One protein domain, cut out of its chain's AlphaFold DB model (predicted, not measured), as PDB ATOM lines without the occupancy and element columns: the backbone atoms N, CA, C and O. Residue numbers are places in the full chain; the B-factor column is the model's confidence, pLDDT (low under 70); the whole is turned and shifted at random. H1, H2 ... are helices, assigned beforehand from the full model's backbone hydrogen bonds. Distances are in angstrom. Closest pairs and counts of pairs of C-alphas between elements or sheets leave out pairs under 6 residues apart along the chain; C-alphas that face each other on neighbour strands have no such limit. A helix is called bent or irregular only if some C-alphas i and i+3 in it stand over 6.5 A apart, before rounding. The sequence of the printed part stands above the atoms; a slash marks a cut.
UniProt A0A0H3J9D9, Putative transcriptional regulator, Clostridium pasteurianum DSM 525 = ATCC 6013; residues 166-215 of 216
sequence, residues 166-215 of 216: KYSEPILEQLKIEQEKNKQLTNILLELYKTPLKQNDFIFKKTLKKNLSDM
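AT A GLANCE: This is residues 166 to 215 of the 216 residues of the protein "Putative transcriptional regulator" of Clostridium pasteurianum DSM 525 = ATCC 6013 (UniProt A0A0H3J9D9). One long helix, H1, makes the length of an open J, and a shorter helix, H2, folds back beside the later part of H1 after a turn through residues 195 to 200. The two arms do not close up on each other, and residues 166 to 180 of H1 stick out beyond H2. The printed part has 50 residues with two named helices, H1 then H2, and no named strand; the class is all helix. The whole is extended, with a radius of gyration of the C-alphas of 15.3 A, and spans 51 by 18 by 7 A, a rod.

IN THESE COORDINATES: H1, residues 166 to 194, measures 43.8 A from C-alpha 166 at (371.512, 489.907, 892.444) to C-alpha 194 at (340.135, 466.068, 873.285). It is only just irregular: C-alphas 166 and 169 are 6.8 A apart. H2, residues 201 to 213, measures 18.0 A and ends with C-alpha 213 at (361.580, 467.634, 874.084).

HOW THE PARTS SIT: H1 and H2 are near each other, with 10 pairs of C-alphas within 10 A; their closest C-alphas are 8.3 A apart. Residues 166 to 180, which belong to H1, stand free. Residues 196 to 203, of which 201 to 203 belong to H2, also stand free. In H2 every O i to N i+4 pair is within hydrogen-bond range; in H1 23 of 25 are.

THE WHOLE: The C-alphas farthest apart are those of Lys 166 and Lys 198, at 52.0 A. The printed part has no cut, and the link from H1 to H2, six residues, is short. The mean pLDDT of the printed part is 76.7; residue 192 and residues 195 to 215 are under 70.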
ATOM      1  N   LYS A 166     370.678 491.099 892.263       95.38
ATOM      2  CA  LYS A 166     371.512 489.907 892.444       95.38
ATOM      3  C   LYS A 166     370.714 488.676 892.870       95.38
ATOM      4  O   LYS A 166     371.055 487.573 892.452       95.38
ATOM      5  N   TYR A 167     369.712 488.844 893.731       93.06
ATOM      6  CA  TYR A 167     369.058 487.712 894.390       93.06
ATOM      7  C   TYR A 167     367.575 487.569 894.035       93.06
ATOM      8  O   TYR A 167     367.123 486.450 893.823       93.06
ATOM      9  N   SER A 168     366.811 488.661 893.955       91.94
ATOM     10  CA  SER A 168     365.351 488.599 893.777       91.94
ATOM     11  C   SER A 168     364.929 488.512 892.310       91.94
ATOM     12  O   SER A 168     364.078 487.688 891.974       91.94
ATOM     13  N   GLU A 169     365.524 489.324 891.431       94.12
ATOM     14  CA  GLU A 169     365.187 489.344 889.998       94.12
ATOM     15  C   GLU A 169     365.396 487.986 889.302       94.12
ATOM     16  O   GLU A 169     364.479 487.549 888.603       94.12
ATOM     17  N   PRO A 170     366.506 487.248 889.523       95.19
ATOM     18  CA  PRO A 170     366.700 485.947 888.883       95.19
ATOM     19  C   PRO A 170     365.649 484.914 889.302       95.19
ATOM     20  O   PRO A 170     365.187 484.134 888.474       95.19
ATOM     21  N   ILE A 171     365.240 484.925 890.577       93.94
ATOM     22  CA  ILE A 171     364.206 484.018 891.100       93.94
ATOM     23  C   ILE A 171     362.852 484.338 890.461       93.94
ATOM     24  O   ILE A 171     362.134 483.429 890.046       93.94
ATOM     25  N   LEU A 172     362.506 485.626 890.360       93.31
ATOM     26  CA  LEU A 172     361.284 486.077 889.689       93.31
ATOM     27  C   LEU A 172     361.257 485.650 888.220       93.31
ATOM     28  O   LEU A 172     360.219 485.206 887.735       93.31
ATOM     29  N   GLU A 173     362.386 485.758 887.525       94.69
ATOM     30  CA  GLU A 173     362.479 485.366 886.121       94.69
ATOM     31  C   GLU A 173     362.337 483.849 885.944       94.69
ATOM     32  O   GLU A 173     361.560 483.394 885.104       94.69
ATOM     33  N   GLN A 174     362.983 483.053 886.802       93.56
ATOM     34  CA  GLN A 174     362.802 481.599 886.826       93.56
ATOM     35  C   GLN A 174     361.344 481.201 887.093       93.56
ATOM     36  O   GLN A 174     360.809 480.326 886.416       93.56
ATOM     37  N   LEU A 175     360.674 481.872 888.033       94.31
ATOM     38  CA  LEU A 175     359.258 481.646 888.330       94.31
ATOM     39  C   LEU A 175     358.356 481.928 887.125       94.31
ATOM     40  O   LEU A 175     357.438 481.150 886.870       94.31
ATOM     41  N   LYS A 176     358.605 483.008 886.374       95.12
ATOM     42  CA  LYS A 176     357.842 483.312 885.151       95.12
ATOM     43  C   LYS A 176     358.021 482.227 884.096       95.12
ATOM     44  O   LYS A 176     357.028 481.764 883.539       95.12
ATOM     45  N   ILE A 177     359.264 481.797 883.862       94.19
ATOM     46  CA  ILE A 177     359.574 480.718 882.915       94.19
ATOM     47  C   ILE A 177     358.806 479.448 883.304       94.19
ATOM     48  O   ILE A 177     358.163 478.825 882.460       94.19
ATOM     49  N   GLU A 178     358.809 479.090 884.587       93.06
ATOM     50  CA  GLU A 178     358.119 477.895 885.074       93.06
ATOM     51  C   GLU A 178     356.590 478.006 884.950       93.06
ATOM     52  O   GLU A 178     355.909 477.053 884.567       93.06
ATOM     53  N   GLN A 179     356.019 479.185 885.220       93.50
ATOM     54  CA  GLN A 179     354.592 479.446 885.003       93.50
ATOM     55  C   GLN A 179     354.200 479.292 883.528       93.50
ATOM     56  O   GLN A 179     353.149 478.724 883.221       93.50
ATOM     57  N   GLU A 180     355.042 479.764 882.612       93.62
ATOM     58  CA  GLU A 180     354.802 479.654 881.177       93.62
ATOM     59  C   GLU A 180     354.889 478.201 880.697       93.62
ATOM     60  O   GLU A 180     353.980 477.730 880.006       93.62
ATOM     61  N   LYS A 181     355.894 477.448 881.163       89.50
ATOM     62  CA  LYS A 181     355.997 475.996 880.943       89.50
ATOM     63  C   LYS A 181     354.759 475.254 881.443       89.50
ATOM     64  O   LYS A 181     354.183 474.449 880.712       89.50
ATOM     65  N   ASN A 182     354.287 475.560 882.649       89.88
ATOM     66  CA  ASN A 182     353.079 474.945 883.207       89.88
ATOM     67  C   ASN A 182     351.825 475.251 882.377       89.88
ATOM     68  O   ASN A 182     350.968 474.382 882.185       89.88
ATOM     69  N   LYS A 183     351.719 476.467 881.833       92.69
ATOM     70  CA  LYS A 183     350.628 476.847 880.930       92.69
ATOM     71  C   LYS A 183     350.689 476.065 879.614       92.69
ATOM     72  O   LYS A 183     349.657 475.573 879.156       92.69
ATOM     73  N   GLN A 184     351.880 475.904 879.036       89.50
ATOM     74  CA  GLN A 184     352.092 475.079 877.842       89.50
ATOM     75  C   GLN A 184     351.721 473.614 878.097       89.50
ATOM     76  O   GLN A 184     350.950 473.041 877.328       89.50
ATOM     77  N   LEU A 185     352.169 473.036 879.218       85.56
ATOM     78  CA  LEU A 185     351.819 471.669 879.610       85.56
ATOM     79  C   LEU A 185     350.306 471.487 879.749       85.56
ATOM     80  O   LEU A 185     349.748 470.518 879.241       85.56
ATOM     81  N   THR A 186     349.633 472.440 880.398       85.94
ATOM     82  CA  THR A 186     348.173 472.425 880.564       85.94
ATOM     83  C   THR A 186     347.463 472.401 879.210       85.94
ATOM     84  O   THR A 186     346.553 471.597 879.006       85.94
ATOM     85  N   ASN A 187     347.901 473.229 878.256       86.44
ATOM     86  CA  ASN A 187     347.342 473.243 876.903       86.44
ATOM     87  C   ASN A 187     347.550 471.906 876.183       86.44
ATOM     88  O   ASN A 187     346.599 471.378 875.611       86.44
ATOM     89  N   ILE A 188     348.755 471.331 876.267       83.44
ATOM     90  CA  ILE A 188     349.055 470.017 875.684       83.44
ATOM     91  C   ILE A 188     348.125 468.955 876.284       83.44
ATOM     92  O   ILE A 188     347.474 468.223 875.545       83.44
ATOM     93  N   LEU A 189     348.003 468.887 877.613       79.44
ATOM     94  CA  LEU A 189     347.121 467.926 878.284       79.44
ATOM     95  C   LEU A 189     345.658 468.067 877.834       79.44
ATOM     96  O   LEU A 189     344.980 467.059 877.616       79.44
ATOM     97  N   LEU A 190     345.176 469.299 877.643       81.50
ATOM     98  CA  LEU A 190     343.831 469.565 877.127       81.50
ATOM     99  C   LEU A 190     343.645 469.087 875.679       81.50
ATOM    100  O   LEU A 190     342.575 468.574 875.351       81.50
ATOM    101  N   GLU A 191     344.649 469.233 874.810       77.88
ATOM    102  CA  GLU A 191     344.613 468.686 873.444       77.88
ATOM    103  C   GLU A 191     344.586 467.151 873.443       77.88
ATOM    104  O   GLU A 191     343.808 466.540 872.703       77.88
ATOM    105  N   LEU A 192     345.376 466.516 874.315       68.31
ATOM    106  CA  LEU A 192     345.403 465.057 874.460       68.31
ATOM    107  C   LEU A 192     344.054 464.509 874.943       68.31
ATOM    108  O   LEU A 192     343.585 463.497 874.435       68.31
ATOM    109  N   TYR A 193     343.383 465.188 875.876       70.12
ATOM    110  CA  TYR A 193     342.070 464.748 876.360       70.12
ATOM    111  C   TYR A 193     340.965 464.873 875.296       70.12
ATOM    112  O   TYR A 193     339.997 464.114 875.295       70.12
ATOM    113  N   LYS A 194     341.099 465.833 874.373       70.94
ATOM    114  CA  LYS A 194     340.135 466.068 873.285       70.94
ATOM    115  C   LYS A 194     340.333 465.144 872.079       70.94
ATOM    116  O   LYS A 194     339.462 465.111 871.211       70.94
ATOM    117  N   THR A 195     341.446 464.411 871.989       60.19
ATOM    118  CA  THR A 195     341.728 463.527 870.848       60.19
ATOM    119  C   THR A 195     341.123 462.124 871.059       60.19
ATOM    120  O   THR A 195     341.347 461.497 872.093       60.19
ATOM    121  N   PRO A 196     340.318 461.597 870.113       60.50
ATOM    122  CA  PRO A 196     339.639 460.310 870.280       60.50
ATOM    123  C   PRO A 196     340.610 459.115 870.219       60.50
ATOM    124  O   PRO A 196     341.449 459.032 869.327       60.50
ATOM    125  N   LEU A 197     340.421 458.140 871.121       58.22
ATOM    126  CA  LEU A 197     341.241 456.934 871.399       58.22
ATOM    127  C   LEU A 197     341.626 456.022 870.209       58.22
ATOM    128  O   LEU A 197     342.317 455.025 870.401       58.22
ATOM    129  N   LYS A 198     341.174 456.301 868.983       54.78
ATOM    130  CA  LYS A 198     341.330 455.417 867.818       54.78
ATOM    131  C   LYS A 198     342.095 456.080 866.670       54.78
ATOM    132  O   LYS A 198     341.596 456.127 865.553       54.78
ATOM    133  N   GLN A 199     343.316 456.554 866.915       51.75
ATOM    134  CA  GLN A 199     344.333 456.744 865.871       51.75
ATOM    135  C   GLN A 199     345.700 456.343 866.438       51.75
ATOM    136  O   GLN A 199     346.040 456.699 867.559       51.75
ATOM    137  N   ASN A 200     346.427 455.525 865.676       48.28
ATOM    138  CA  ASN A 200     347.583 454.728 866.094       48.28
ATOM    139  C   ASN A 200     348.530 455.422 867.098       48.28
ATOM    140  O   ASN A 200     349.117 456.468 866.812       48.28
ATOM    141  N   ASP A 201     348.752 454.732 868.218       60.81
ATOM    142  CA  ASP A 201     349.600 455.051 869.380       60.81
ATOM    143  C   ASP A 201     351.028 455.543 869.014       60.81
ATOM    144  O   ASP A 201     351.704 456.222 869.785       60.81
ATOM    145  N   PHE A 202     351.486 455.273 867.787       58.22
ATOM    146  CA  PHE A 202     352.770 455.721 867.241       58.22
ATOM    147  C   PHE A 202     352.839 457.228 866.918       58.22
ATOM    148  O   PHE A 202     353.829 457.875 867.261       58.22
ATOM    149  N   ILE A 203     351.813 457.810 866.276       57.34
ATOM    150  CA  ILE A 203     351.798 459.257 865.970       57.34
ATOM    151  C   ILE A 203     351.620 460.042 867.269       57.34
ATOM    152  O   ILE A 203     352.332 461.013 867.499       57.34
ATOM    153  N   PHE A 204     350.758 459.548 868.157       62.94
ATOM    154  CA  PHE A 204     350.527 460.116 869.479       62.94
ATOM    155  C   PHE A 204     351.820 460.189 870.312       62.94
ATOM    156  O   PHE A 204     352.216 461.276 870.733       62.94
ATOM    157  N   LYS A 205     352.555 459.073 870.453       63.47
ATOM    158  CA  LYS A 205     353.851 459.035 871.162       63.47
ATOM    159  C   LYS A 205     354.925 459.905 870.506       63.47
ATOM    160  O   LYS A 205     355.725 460.509 871.218       63.47
ATOM    161  N   LYS A 206     354.959 460.000 869.172       67.75
ATOM    162  CA  LYS A 206     355.924 460.842 868.444       67.75
ATOM    163  C   LYS A 206     355.657 462.336 868.656       67.75
ATOM    164  O   LYS A 206     356.606 463.080 868.888       67.75
ATOM    165  N   THR A 207     354.393 462.762 868.621       62.31
ATOM    166  CA  THR A 207     353.990 464.152 868.887       62.31
ATOM    167  C   THR A 207     354.233 464.531 870.350       62.31
ATOM    168  O   THR A 207     354.795 465.590 870.609       62.31
ATOM    169  N   LEU A 208     353.932 463.631 871.299       63.03
ATOM    170  CA  LEU A 208     354.252 463.817 872.722       63.03
ATOM    171  C   LEU A 208     355.754 464.002 872.951       63.03
ATOM    172  O   LEU A 208     356.173 464.929 873.635       63.03
ATOM    173  N   LYS A 209     356.570 463.121 872.359       67.94
ATOM    174  CA  LYS A 209     358.025 463.145 872.529       67.94
ATOM    175  C   LYS A 209     358.649 464.398 871.915       67.94
ATOM    176  O   LYS A 209     359.592 464.925 872.485       67.94
ATOM    177  N   LYS A 210     358.112 464.880 870.789       67.75
ATOM    178  CA  LYS A 210     358.549 466.129 870.157       67.75
ATOM    179  C   LYS A 210     358.203 467.346 871.026       67.75
ATOM    180  O   LYS A 210     359.096 468.095 871.379       67.75
ATOM    181  N   ASN A 211     356.946 467.476 871.452       63.03
ATOM    182  CA  ASN A 211     356.491 468.644 872.216       63.03
ATOM    183  C   ASN A 211     357.081 468.712 873.638       63.03
ATOM    184  O   ASN A 211     357.337 469.801 874.134       63.03
ATOM    185  N   LEU A 212     357.329 467.569 874.292       63.75
ATOM    186  CA  LEU A 212     358.020 467.534 875.589       63.75
ATOM    187  C   LEU A 212     359.529 467.791 875.454       63.75
ATOM    188  O   LEU A 212     360.111 468.393 876.346       63.75
ATOM    189  N   SER A 213     360.156 467.369 874.350       63.94
ATOM    190  CA  SER A 213     361.580 467.634 874.084       63.94
ATOM    191  C   SER A 213     361.882 469.109 873.820       63.94
ATOM    192  O   SER A 213     363.023 469.513 873.997       63.94
ATOM    193  N   ASP A 214     360.899 469.893 873.376       58.78
ATOM    194  CA  ASP A 214     361.055 471.335 873.147       58.78
ATOM    195  C   ASP A 214     360.805 472.161 874.441       58.78
ATOM    196  O   ASP A 214     361.065 473.363 874.468       58.78
ATOM    197  N   MET A 215     360.313 471.532 875.522       58.69
ATOM    198  CA  MET A 215     359.955 472.166 876.810       58.69
ATOM    199  C   MET A 215     360.995 471.980 877.938       58.69
ATOM    200  O   MET A 215     361.012 472.770 878.897       58.69
TER     201      MET A 215